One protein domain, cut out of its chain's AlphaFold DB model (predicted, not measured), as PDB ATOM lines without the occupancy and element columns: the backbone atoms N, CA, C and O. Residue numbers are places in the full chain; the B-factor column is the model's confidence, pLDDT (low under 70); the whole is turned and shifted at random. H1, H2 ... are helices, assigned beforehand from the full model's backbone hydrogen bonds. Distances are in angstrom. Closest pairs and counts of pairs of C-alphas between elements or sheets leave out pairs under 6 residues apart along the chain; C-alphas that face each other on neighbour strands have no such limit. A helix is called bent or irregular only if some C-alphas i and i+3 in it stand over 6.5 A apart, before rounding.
ATOM      1  N   SER A  46     -13.214  -7.566 -15.954       89.62
ATOM      2  CA  SER A  46     -12.950  -8.978 -16.245       89.62
ATOM      3  C   SER A  46     -13.988  -9.610 -17.180       89.62
ATOM      4  O   SER A  46     -13.728 -10.659 -17.763       89.62
ATOM      5  N   LYS A  47     -15.147  -8.961 -17.352       88.62
ATOM      6  CA  LYS A  47     -16.266  -9.430 -18.184       88.62
ATOM      7  C   LYS A  47     -16.378  -8.717 -19.531       88.62
ATOM      8  O   LYS A  47     -17.372  -8.898 -20.222       88.62
ATOM      9  N   LEU A  48     -15.399  -7.886 -19.891       87.00
ATOM     10  CA  LEU A  48     -15.433  -7.133 -21.149       87.00
ATOM     11  C   LEU A  48     -15.082  -7.987 -22.377       87.00
ATOM     12  O   LEU A  48     -15.350  -7.558 -23.492       87.00
ATOM     13  N   GLU A  49     -14.544  -9.195 -22.191       84.12
ATOM     14  CA  GLU A  49     -14.162 -10.113 -23.275       84.12
ATOM     15  C   GLU A  49     -13.346  -9.412 -24.381       84.12
ATOM     16  O   GLU A  49     -12.199  -9.041 -24.141       84.12
ATOM     17  N   ASN A  50     -13.934  -9.227 -25.569       85.19
ATOM     18  CA  ASN A  50     -13.312  -8.620 -26.749       85.19
ATOM     19  C   ASN A  50     -13.783  -7.176 -27.008       85.19
ATOM     20  O   ASN A  50     -13.655  -6.683 -28.125       85.19
ATOM     21  N   VAL A  51     -14.391  -6.519 -26.018       91.69
ATOM     22  CA  VAL A  51     -14.850  -5.132 -26.132       91.69
ATOM     23  C   VAL A  51     -13.695  -4.180 -25.856       91.69
ATOM     24  O   VAL A  51     -13.125  -4.175 -24.761       91.69
ATOM     25  N   ASP A  52     -13.403  -3.317 -26.823       91.69
ATOM     26  CA  ASP A  52     -12.379  -2.295 -26.664       91.69
ATOM     27  C   ASP A  52     -12.884  -1.113 -25.820       91.69
ATOM     28  O   ASP A  52     -14.069  -0.763 -25.800       91.69
ATOM     29  N   TRP A  53     -11.956  -0.429 -25.143       92.25
ATOM     30  CA  TRP A  53     -12.270   0.728 -24.295       92.25
ATOM     31  C   TRP A  53     -13.074   1.840 -24.990       92.25
ATOM     32  O   TRP A  53     -13.984   2.368 -24.349       92.25
ATOM     33  N   PRO A  54     -12.806   2.209 -26.260       94.31
ATOM     34  CA  PRO A  54     -13.620   3.198 -26.963       94.31
ATOM     35  C   PRO A  54     -15.074   2.746 -27.155       94.31
ATOM     36  O   PRO A  54     -15.987   3.527 -26.908       94.31
ATOM     37  N   GLN A  55     -15.301   1.475 -27.502       94.88
ATOM     38  CA  GLN A  55     -16.650   0.918 -27.659       94.88
ATOM     39  C   GLN A  55     -17.410   0.933 -26.333       94.88
ATOM     40  O   GLN A  55     -18.580   1.310 -26.280       94.88
ATOM     41  N   LEU A  56     -16.731   0.561 -25.242       94.50
ATOM     42  CA  LEU A  56     -17.309   0.640 -23.907       94.50
ATOM     43  C   LEU A  56     -17.661   2.087 -23.538       94.50
ATOM     44  O   LEU A  56     -18.736   2.326 -22.995       94.50
ATOM     45  N   ALA A  57     -16.784   3.051 -23.823       94.75
ATOM     46  CA  ALA A  57     -17.046   4.461 -23.542       94.75
ATOM     47  C   ALA A  57     -18.290   4.967 -24.290       94.75
ATOM     48  O   ALA A  57     -19.149   5.600 -23.676       94.75
ATOM     49  N   ASP A  58     -18.429   4.621 -25.571       95.50
ATOM     50  CA  ASP A  58     -19.593   4.971 -26.389       95.50
ATOM     51  C   ASP A  58     -20.882   4.309 -25.871       95.50
ATOM     52  O   ASP A  58     -21.922   4.964 -25.745       95.50
ATOM     53  N   TYR A  59     -20.817   3.032 -25.481       94.19
ATOM     54  CA  TYR A  59     -21.941   2.330 -24.856       94.19
ATOM     55  C   TYR A  59     -22.371   2.997 -23.544       94.19
ATOM     56  O   TYR A  59     -23.557   3.256 -23.326       94.19
ATOM     57  N   LEU A  60     -21.414   3.310 -22.667       93.69
ATOM     58  CA  LEU A  60     -21.685   3.967 -21.390       93.69
ATOM     59  C   LEU A  60     -22.224   5.386 -21.587       93.69
ATOM     60  O   LEU A  60     -23.115   5.800 -20.843       93.69
ATOM     61  N   ALA A  61     -21.748   6.117 -22.596       92.69
ATOM     62  CA  ALA A  61     -22.308   7.410 -22.968       92.69
ATOM     63  C   ALA A  61     -23.793   7.275 -23.334       92.69
ATOM     64  O   ALA A  61     -24.617   8.005 -22.792       92.69
ATOM     65  N   MET A  62     -24.164   6.288 -24.155       92.25
ATOM     66  CA  MET A  62     -25.571   6.034 -24.482       92.25
ATOM     67  C   MET A  62     -26.404   5.652 -23.259       92.25
ATOM     68  O   MET A  62     -27.445   6.257 -23.014       92.25
ATOM     69  N   VAL A  63     -25.944   4.690 -22.454       91.25
ATOM     70  CA  VAL A  63     -26.672   4.243 -21.255       91.25
ATOM     71  C   VAL A  63     -26.904   5.394 -20.277       91.25
ATOM     72  O   VAL A  63     -27.992   5.511 -19.714       91.25
ATOM     73  N   THR A  64     -25.911   6.263 -20.090       89.81
ATOM     74  CA  THR A  64     -26.005   7.371 -19.130       89.81
ATOM     75  C   THR A  64     -26.799   8.555 -19.644       89.81
ATOM     76  O   THR A  64     -27.710   9.009 -18.957       89.81
ATOM     77  N   LEU A  65     -26.476   9.054 -20.836       88.62
ATOM     78  CA  LEU A  65     -27.085  10.265 -21.381       88.62
ATOM     79  C   LEU A  65     -28.554  10.036 -21.754       88.62
ATOM     80  O   LEU A  65     -29.385  10.917 -21.551       88.62
ATOM     81  N   ALA A  66     -28.892   8.835 -22.230       87.06
ATOM     82  CA  ALA A  66     -30.269   8.463 -22.542       87.06
ATOM     83  C   ALA A  66     -31.008   7.753 -21.393       87.06
ATOM     84  O   ALA A  66     -32.179   7.417 -21.552       87.06
ATOM     85  N   GLN A  67     -30.354   7.520 -20.246       82.31
ATOM     86  CA  GLN A  67     -30.918   6.808 -19.086       82.31
ATOM     87  C   GLN A  67     -31.559   5.454 -19.459       82.31
ATOM     88  O   GLN A  67     -32.632   5.082 -18.977       82.31
ATOM     89  N   ILE A  68     -30.905   4.711 -20.355       84.38
ATOM     90  CA  ILE A  68     -31.401   3.430 -20.871       84.38
ATOM     91  C   ILE A  68     -31.160   2.336 -19.833       84.38
ATOM     92  O   ILE A  68     -30.095   2.266 -19.227       84.38
ATOM     93  N   ASN A  69     -32.130   1.436 -19.655       81.50
ATOM     94  CA  ASN A  69     -31.928   0.243 -18.837       81.50
ATOM     95  C   ASN A  69     -30.948  -0.718 -19.546       81.50
ATOM     96  O   ASN A  69     -31.332  -1.302 -20.564       81.50
ATOM     97  N   PRO A  70     -29.734  -0.948 -19.010       76.12
ATOM     98  CA  PRO A  70     -28.727  -1.794 -19.654       76.12
ATOM     99  C   PRO A  70     -29.111  -3.281 -19.668       76.12
ATOM    100  O   PRO A  70     -28.609  -4.035 -20.492       76.12
ATOM    101  N   ASN A  71     -30.032  -3.706 -18.795       77.31
ATOM    102  CA  ASN A  71     -30.592  -5.062 -18.808       77.31
ATOM    103  C   ASN A  71     -31.722  -5.223 -19.838       77.31
ATOM    104  O   ASN A  71     -32.299  -6.304 -19.974       77.31
ATOM    105  N   GLY A  72     -32.084  -4.139 -20.534       72.06
ATOM    106  CA  GLY A  72     -32.936  -4.211 -21.708       72.06
ATOM    107  C   GLY A  72     -32.276  -5.063 -22.790       72.06
ATOM    108  O   GLY A  72     -31.059  -5.194 -22.849       72.06
ATOM    109  N   ARG A  73     -33.088  -5.661 -23.661       65.50
ATOM    110  CA  ARG A  73     -32.606  -6.396 -24.834       65.50
ATOM    111  C   ARG A  73     -32.816  -5.539 -26.083       65.50
ATOM    112  O   ARG A  73     -33.868  -5.676 -26.710       65.50
ATOM    113  N   PRO A  74     -31.873  -4.654 -26.448       64.62
ATOM    114  CA  PRO A  74     -31.913  -3.898 -27.696       64.62
ATOM    115  C   PRO A  74     -31.526  -4.830 -28.856       64.62
ATOM    116  O   PRO A  74     -30.466  -4.709 -29.457       64.62
ATOM    117  N   ALA A  75     -32.341  -5.848 -29.124       56.38
ATOM    118  CA  ALA A  75     -32.070  -6.780 -30.209       56.38
ATOM    119  C   ALA A  75     -32.465  -6.152 -31.557       56.38
ATOM    120  O   ALA A  75     -33.558  -5.601 -31.690       56.38
ATOM    121  N   GLY A  76     -31.594  -6.283 -32.562       61.59
ATOM    122  CA  GLY A  76     -31.929  -6.022 -33.969       61.59
ATOM    123  C   GLY A  76     -31.874  -4.561 -34.424       61.59
ATOM    124  O   GLY A  76     -32.521  -4.225 -35.411       61.59
ATOM    125  N   THR A  77     -31.137  -3.691 -33.730       64.44
ATOM    126  CA  THR A  77     -30.920  -2.290 -34.143       64.44
ATOM    127  C   THR A  77     -29.435  -2.010 -34.354       64.44
ATOM    128  O   THR A  77     -28.610  -2.487 -33.578       64.44
ATOM    129  N   ASP A  78     -29.104  -1.235 -35.390       82.19
ATOM    130  CA  ASP A  78     -27.749  -0.730 -35.646       82.19
ATOM    131  C   ASP A  78     -27.414   0.379 -34.635       82.19
ATOM    132  O   ASP A  78     -27.596   1.571 -34.881       82.19
ATOM    133  N   SER A  79     -27.047  -0.038 -33.425       90.75
ATOM    134  CA  SER A  79     -26.805   0.820 -32.264       90.75
ATOM    135  C   SER A  79     -25.701   0.231 -31.404       90.75
ATOM    136  O   SER A  79     -25.669  -0.987 -31.189       90.75
ATOM    137  N   ILE A  80     -24.865   1.088 -30.816       93.62
ATOM    138  CA  ILE A  80     -23.851   0.699 -29.829       93.62
ATOM    139  C   ILE A  80     -24.461  -0.076 -28.654       93.62
ATOM    140  O   ILE A  80     -23.783  -0.872 -28.019       93.62
ATOM    141  N   LEU A  81     -25.759   0.082 -28.376       92.19
ATOM    142  CA  LEU A  81     -26.459  -0.660 -27.323       92.19
ATOM    143  C   LEU A  81     -26.454  -2.179 -27.551       92.19
ATOM    144  O   LEU A  81     -26.646  -2.942 -26.605       92.19
ATOM    145  N   SER A  82     -26.211  -2.619 -28.786       90.81
ATOM    146  CA  SER A  82     -26.075  -4.028 -29.149       90.81
ATOM    147  C   SER A  82     -24.687  -4.623 -28.858       90.81
ATOM    148  O   SER A  82     -24.525  -5.831 -29.034       90.81
ATOM    149  N   LEU A  83     -23.727  -3.833 -28.347       90.50
ATOM    150  CA  LEU A  83     -22.313  -4.186 -28.117       90.50
ATOM    151  C   LEU A  83     -22.084  -5.568 -27.486       90.50
ATOM    152  O   LEU A  83     -21.191  -6.291 -27.908       90.50
ATOM    153  N   PHE A  84     -22.905  -5.962 -26.509       88.44
ATOM    154  CA  PHE A  84     -22.753  -7.234 -25.786       88.44
ATOM    155  C   PHE A  84     -23.642  -8.376 -26.311       88.44
ATOM    156  O   PHE A  84     -23.705  -9.440 -25.703       88.44
ATOM    157  N   SER A  85     -24.396  -8.152 -27.389       86.94
ATOM    158  CA  SER A  85     -25.412  -9.101 -27.880       86.94
ATOM    159  C   SER A  85     -25.357  -9.374 -29.383       86.94
ATOM    160  O   SER A  85     -25.901 -10.383 -29.832       86.94
ATOM    161  N   ALA A  86     -24.725  -8.493 -30.160       86.38
ATOM    162  CA  ALA A  86     -24.561  -8.648 -31.597       86.38
ATOM    163  C   ALA A  86     -23.442  -9.645 -31.933       86.38
ATOM    164  O   ALA A  86     -22.428  -9.716 -31.244       86.38
ATOM    165  N   ALA A  87     -23.616 -10.388 -33.029       85.94
ATOM    166  CA  ALA A  87     -22.553 -11.229 -33.584       85.94
ATOM    167  C   ALA A  87     -21.390 -10.388 -34.139       85.94
ATOM    168  O   ALA A  87     -20.236 -10.795 -34.054       85.94
ATOM    169  N   GLU A  88     -21.711  -9.212 -34.681       87.94
ATOM    170  CA  GLU A  88     -20.761  -8.203 -35.137       87.94
ATOM    171  C   GLU A  88     -21.085  -6.888 -34.409       87.94
ATOM    172  O   GLU A  88     -22.037  -6.197 -34.781       87.94
ATOM    173  N   PRO A  89     -20.395  -6.588 -33.294       89.00
ATOM    174  CA  PRO A  89     -20.692  -5.409 -32.495       89.00
ATOM    175  C   PRO A  89     -20.220  -4.117 -33.184       89.00
ATOM    176  O   PRO A  89     -19.152  -4.109 -33.803       89.00
ATOM    177  N   PRO A  90     -20.949  -2.994 -33.037       91.44
ATOM    178  CA  PRO A  90     -20.519  -1.709 -33.580       91.44
ATOM    179  C   PRO A  90     -19.179  -1.248 -33.002       91.44
ATOM    180  O   PRO A  90     -18.922  -1.366 -31.803       91.44
ATOM    181  N   GLY A  91     -18.325  -0.670 -33.849       93.38
ATOM    182  CA  GLY A  91     -17.017  -0.142 -33.440       93.38
ATOM    183  C   GLY A  91     -17.067   1.199 -32.697       93.38
ATOM    184  O   GLY A  91     -16.079   1.592 -32.085       93.38
ATOM    185  N   SER A  92     -18.189   1.918 -32.773       94.94
ATOM    186  CA  SER A  92     -18.405   3.225 -32.134       94.94
ATOM    187  C   SER A  92     -19.900   3.566 -32.123       94.94
ATOM    188  O   SER A  92     -20.705   2.777 -32.627       94.94
ATOM    189  N   LEU A  93     -20.272   4.747 -31.614       94.81
ATOM    190  CA  LEU A  93     -21.616   5.307 -31.808       94.81
ATOM    191  C   LEU A  93     -22.047   5.211 -33.279       94.81
ATOM    192  O   LEU A  93     -21.358   5.705 -34.182       94.81
ATOM    193  N   THR A  94     -23.217   4.629 -33.514       94.44
ATOM    194  CA  THR A  94     -23.806   4.546 -34.851       94.44
ATOM    195  C   THR A  94     -24.482   5.865 -35.222       94.44
ATOM    196  O   THR A  94     -24.588   6.804 -34.425       94.44
ATOM    197  N   GLU A  95     -24.933   5.979 -36.470       93.19
ATOM    198  CA  GLU A  95     -25.728   7.134 -36.887       93.19
ATOM    199  C   GLU A  95     -27.037   7.235 -36.091       93.19
ATOM    200  O   GLU A  95     -27.391   8.314 -35.610       93.19
ATOM    201  N   LEU A  96     -27.695   6.091 -35.868       91.00
ATOM    202  CA  LEU A  96     -28.910   5.995 -35.066       91.00
ATOM    203  C   LEU A  96     -28.688   6.547 -33.651       91.00
ATOM    204  O   LEU A  96     -29.506   7.331 -33.168       91.00
ATOM    205  N   ASP A  97     -27.573   6.185 -33.009       93.50
ATOM    206  CA  ASP A  97     -27.225   6.654 -31.662       93.50
ATOM    207  C   ASP A  97     -27.065   8.179 -31.617       93.50
ATOM    208  O   ASP A  97     -27.609   8.855 -30.738       93.50
ATOM    209  N   ARG A  98     -26.360   8.747 -32.608       94.56
ATOM    210  CA  ARG A  98     -26.139  10.198 -32.721       94.56
ATOM    211  C   ARG A  98     -27.443  10.961 -32.935       94.56
ATOM    212  O   ARG A  98     -27.678  11.967 -32.260       94.56
ATOM    213  N   ILE A  99     -28.297  10.481 -33.841       92.94
ATOM    214  CA  ILE A  99     -29.612  11.077 -34.106       92.94
ATOM    215  C   ILE A  99     -30.476  11.010 -32.850       92.94
ATOM    216  O   ILE A  99     -31.109  12.006 -32.489       92.94
ATOM    217  N   TYR A 100     -30.482   9.866 -32.164       91.00
ATOM    218  CA  TYR A 100     -31.248   9.672 -30.943       91.00
ATOM    219  C   TYR A 100     -30.826  10.663 -29.854       91.00
ATOM    220  O   TYR A 100     -31.670  11.409 -29.357       91.00
ATOM    221  N   LEU A 101     -29.529  10.730 -29.523       91.88
ATOM    222  CA  LEU A 101     -29.025  11.641 -28.491       91.88
ATOM    223  C   LEU A 101     -29.293  13.101 -28.848       91.88
ATOM    224  O   LEU A 101     -29.815  13.845 -28.021       91.88
ATOM    225  N   ARG A 102     -29.001  13.529 -30.081       92.94
ATOM    226  CA  ARG A 102     -29.268  14.916 -30.486       92.94
ATOM    227  C   ARG A 102     -30.759  15.244 -30.388       92.94
ATOM    228  O   ARG A 102     -31.110  16.293 -29.860       92.94
ATOM    229  N   SER A 103     -31.633  14.337 -30.816       89.62
ATOM    230  CA  SER A 103     -33.085  14.529 -30.708       89.62
ATOM    231  C   SER A 103     -33.554  14.608 -29.259       89.62
ATOM    232  O   SER A 103     -34.429  15.411 -28.944       89.62
ATOM    233  N   LEU A 104     -32.966  13.794 -28.378       86.88
ATOM    234  CA  LEU A 104     -33.283  13.775 -26.953       86.88
ATOM    235  C   LEU A 104     -32.939  15.108 -26.288       86.88
ATOM    236  O   LEU A 104     -33.762  15.654 -25.558       86.88
ATOM    237  N   TYR A 105     -31.755  15.648 -26.572       86.94
ATOM    238  CA  TYR A 105     -31.285  16.893 -25.963       86.94
ATOM    239  C   TYR A 105     -31.818  18.167 -26.634       86.94
ATOM    240  O   TYR A 105     -31.786  19.228 -26.017       86.94
ATOM    241  N   GLU A 106     -32.329  18.093 -27.864       86.88
ATOM    242  CA  GLU A 106     -33.034  19.213 -28.505       86.88
ATOM    243  C   GLU A 106     -34.522  19.292 -28.118       86.88
ATOM    244  O   GLU A 106     -35.179  20.305 -28.375       86.88
ATOM    245  N   MET A 107     -35.088  18.231 -27.531       81.00
ATOM    246  CA  MET A 107     -36.498  18.196 -27.149       81.00
ATOM    247  C   MET A 107     -36.776  19.103 -25.939       81.00
ATOM    248  O   MET A 107     -36.026  19.118 -24.966       81.00
ATOM    249  N   ASP A 108     -37.906  19.817 -25.962       70.88
ATOM    250  CA  ASP A 108     -38.388  20.547 -24.783       70.88
ATOM    251  C   ASP A 108     -38.861  19.542 -23.714       70.88
ATOM    252  O   ASP A 108     -39.919  18.915 -23.842       70.88
ATOM    253  N   THR A 109     -38.064  19.379 -22.653       66.25
ATOM    254  CA  THR A 109     -38.327  18.450 -21.540       66.25
ATOM    255  C   THR A 109     -39.527  18.864 -20.686       66.25
ATOM    256  O   THR A 109     -40.024  18.064 -19.895       66.25
ATOM    257  N   MET A 110     -40.055  20.080 -20.876       61.22
ATOM    258  CA  MET A 110     -41.242  20.587 -20.188       61.22
ATOM    259  C   MET A 110     -42.545  20.263 -20.937       61.22
ATOM    260  O   MET A 110     -43.586  20.839 -20.629       61.22
ATOM    261  N   MET A 111     -42.551  19.358 -21.920       63.78
ATOM    262  CA  MET A 111     -43.791  18.898 -22.567       63.78
ATOM    263  C   MET A 111     -44.525  17.828 -21.751       63.78
ATOM    264  O   MET A 111     -43.916  17.025 -21.048       63.78
ATOM    265  N   LEU A 112     -45.859  17.782 -21.879       55.97
ATOM    266  CA  LEU A 112     -46.697  16.774 -21.221       55.97
ATOM    267  C   LEU A 112     -46.293  15.344 -21.665       55.97
ATOM    268  O   LEU A 112     -46.145  15.116 -22.870       55.97
ATOM    269  N   PRO A 113     -46.184  14.358 -20.748       55.62
ATOM    270  CA  PRO A 113     -45.651  13.018 -21.046       55.62
ATOM    271  C   PRO A 113     -46.340  12.290 -22.210       55.62
ATOM    272  O   PRO A 113     -45.694  11.625 -23.016       55.62
ATOM    273  N   TYR A 114     -47.657  12.462 -22.354       57.09
ATOM    274  CA  TYR A 114     -48.439  11.820 -23.416       57.09
ATOM    275  C   TYR A 114     -48.134  12.354 -24.825       57.09
ATOM    276  O   TYR A 114     -48.350  11.641 -25.802       57.09
ATOM    277  N   THR A 115     -47.614  13.580 -24.955       60.50
ATOM    278  CA  THR A 115     -47.249  14.178 -26.253       60.50
ATOM    279  C   THR A 115     -45.785  13.954 -26.635       60.50
ATOM    280  O   THR A 115     -45.437  14.092 -27.807       60.50
ATOM    281  N   GLN A 116     -44.933  13.560 -25.680       63.88
ATOM    282  CA  GLN A 116     -43.485  13.447 -25.887       63.88
ATOM    283  C   GLN A 116     -43.119  12.423 -26.964       63.88
ATOM    284  O   GLN A 116     -42.277  12.711 -27.804       63.88
ATOM    285  N   ARG A 117     -43.788  11.262 -27.022       65.81
ATOM    286  CA  ARG A 117     -43.446  10.209 -27.998       65.81
ATOM    287  C   ARG A 117     -43.597  10.674 -29.451       65.81
ATOM    288  O   ARG A 117     -42.719  10.422 -30.266       65.81
ATOM    289  N   GLY A 118     -44.690  11.373 -29.770       69.19
ATOM    290  CA  GLY A 118     -44.930  11.886 -31.124       69.19
ATOM    291  C   GLY A 118     -43.997  13.043 -31.492       69.19
ATOM    292  O   GLY A 118     -43.519  13.122 -32.623       69.19
ATOM    293  N   VAL A 119     -43.697  13.921 -30.531       74.69
ATOM    294  CA  VAL A 119     -42.735  15.019 -30.719       74.69
ATOM    295  C   VAL A 119     -41.324  14.475 -30.922       74.69
ATOM    296  O   VAL A 119     -40.627  14.936 -31.822       74.69
ATOM    297  N   PHE A 120     -40.938  13.458 -30.153       79.69
ATOM    298  CA  PHE A 120     -39.638  12.812 -30.255       79.69
ATOM    299  C   PHE A 120     -39.426  12.175 -31.631       79.69
ATOM    300  O   PHE A 120     -38.430  12.466 -32.285       79.69
ATOM    301  N   SER A 121     -40.393  11.397 -32.133       82.06
ATOM    302  CA  SER A 121     -40.306  10.820 -33.483       82.06
ATOM    303  C   SER A 121     -40.155  11.891 -34.570       82.06
ATOM    304  O   SER A 121     -39.329  11.745 -35.468       82.06
ATOM    305  N   ASN A 122     -40.896  13.000 -34.471       83.44
ATOM    306  CA  ASN A 122     -40.756  14.117 -35.409       83.44
ATOM    307  C   ASN A 122     -39.388  14.808 -35.296       83.44
ATOM    308  O   ASN A 122     -38.845  15.256 -36.305       83.44
ATOM    309  N   MET A 123     -38.829  14.905 -34.086       85.62
ATOM    310  CA  MET A 123     -37.499  15.469 -33.867       85.62
ATOM    311  C   MET A 123     -36.414  14.594 -34.499       85.62
ATOM    312  O   MET A 123     -35.557  15.124 -35.199       85.62
ATOM    313  N   MET A 124     -36.506  13.269 -34.351       86.19
ATOM    314  CA  MET A 124     -35.565  12.328 -34.970       86.19
ATOM    315  C   MET A 124     -35.490  12.491 -36.486       86.19
ATOM    316  O   MET A 124     -34.394  12.596 -37.029       86.19
ATOM    317  N   VAL A 125     -36.639  12.602 -37.161       89.25
ATOM    318  CA  VAL A 125     -36.682  12.833 -38.615       89.25
ATOM    319  C   VAL A 125     -36.022  14.165 -38.984       89.25
ATOM    320  O   VAL A 125     -35.243  14.237 -39.929       89.25
ATOM    321  N   ARG A 126     -36.287  15.233 -38.221       88.00
ATOM    322  CA  ARG A 126     -35.682  16.556 -38.465       88.00
ATOM    323  C   ARG A 126     -34.175  16.570 -38.241       88.00
ATOM    324  O   ARG A 126     -33.463  17.287 -38.939       88.00
ATOM    325  N   VAL A 127     -33.696  15.859 -37.226       90.06
ATOM    326  CA  VAL A 127     -32.268  15.747 -36.922       90.06
ATOM    327  C   VAL A 127     -31.560  14.945 -38.005       90.06
ATOM    328  O   VAL A 127     -30.551  15.429 -38.504       90.06
ATOM    329  N   HIS A 128     -32.110  13.794 -38.399       90.31
ATOM    330  CA  HIS A 128     -31.563  12.969 -39.477       90.31
ATOM    331  C   HIS A 128     -31.401  13.780 -40.770       90.31
ATOM    332  O   HIS A 128     -30.294  13.889 -41.282       90.31
ATOM    333  N   ASN A 129     -32.452  14.485 -41.207       90.75
ATOM    334  CA  ASN A 129     -32.392  15.293 -42.429       90.75
ATOM    335  C   ASN A 129     -31.324  16.404 -42.388       90.75
ATOM    336  O   ASN A 129     -30.743  16.711 -43.415       90.75
ATOM    337  N   ARG A 130     -31.045  17.004 -41.219       90.31
ATOM    338  CA  ARG A 130     -29.987  18.029 -41.067       90.31
ATOM    339  C   ARG A 130     -28.572  17.456 -41.035       90.31
ATOM    340  O   ARG A 130     -27.623  18.224 -41.113       90.31
ATOM    341  N   MET A 131     -28.422  16.161 -40.773       83.94
ATOM    342  CA  MET A 131     -27.111  15.507 -40.732       83.94
ATOM    343  C   MET A 131     -26.667  15.004 -42.110       83.94
ATOM    344  O   MET A 131     -25.477  14.771 -42.290       83.94
ATOM    345  N   GLU A 132     -27.603  14.873 -43.052       79.75
ATOM    346  CA  GLU A 132     -27.367  14.497 -44.455       79.75
ATOM    347  C   GLU A 132     -26.990  15.694 -45.360       79.75
ATOM    348  O   GLU A 132     -26.560  15.490 -46.495       79.75
ATOM    349  N   GLU A 133     -27.160  16.934 -44.879       69.25
ATOM    350  CA  GLU A 133     -26.811  18.199 -45.565       69.25
ATOM    351  C   GLU A 133     -25.360  18.636 -45.300       69.25
ATOM    352  O   GLU A 133     -24.700  19.084 -46.269       69.25
TER     353      GLU A 133
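Overview. This is residues 46 to 133 of the 133 residues of an uncharacterized protein of Pseudomonadaceae bacterium (UniProt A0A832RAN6). Three helices follow one another across the domain: H3, the longest, crosses H2 at one end, H2 is in the middle, and H1 makes the other end. The long stretch from residue 66 to 94, with no named element, loops over one side of H1 on its way to H2, and its C-alphas lie 6 to 19 A from the mean of all C-alphas. The printed part has 88 residues with three named helices, in the order H1, H2, H3, and no named strand; the class is all helix, with 44 of the 88 residues in the helices. It is only just compact, close to loose, with a radius of gyration of the C-alphas of 14.3 A, and spans 42 by 31 by 21 A.

Arrangement. Start at H3, residues 113 to 131, and look at residues 120 to 128, with which alone it touches H2, residues 95 to 106. Their closest C-alphas are those of Ser 103 and Met 124, 5.4 A apart. H2 and H3 stand at a steep tilt of 56 degrees and run opposite ways. From H2, go on to H1, residues 53 to 65: these two only just touch, with 3 pairs of C-alphas within 8 A. H2 touches H1 with residues 97 to 101 alone, and H1 touches H2 with residues 62 to 65 alone; the closest C-alphas are those of Met 62 and Asp 97, 7.4 A apart. H1 and H2 run the same way at a shallow tilt of 34 degrees, only just short of steep. H1 and H3 are apart. In the backbones of H1 and H2, every O i to N i+4 pair is within hydrogen-bond range; in H3, 13 of 15 are.

Along the chain. Find C-alpha 113 at (-45.651, 13.018, -21.046); from there H3 runs 27.2 A to C-alpha 131 at (-27.111, 15.507, -40.732). It has a kink of 28 degrees near residue 120. H3 is irregular, but only just: C-alphas 114 and 117 are 7.0 A apart. H2 runs 16.4 A from Glu 95 to Glu 106. For H1, look for C-alpha 53 at (-12.270, 0.728, -24.295), and follow the helix 17.9 A to Leu 65.

Size, cuts and confidence. The two C-alphas farthest apart are those of Ser 46 and Leu 112, at 42.7 A. The printed part, residues 46 to 133, has no cut, and Glu 133 is the chain's last residue. The link from H1 to H2 is long, with 29 residues; the link from H2 to H3 is short, with 6. Mean pLDDT of the printed part is 83.6. Look for values under 70 at residues 73 to 77, at residues 109 to 118, of which 113 to 118 belong to H3, and at residue 133.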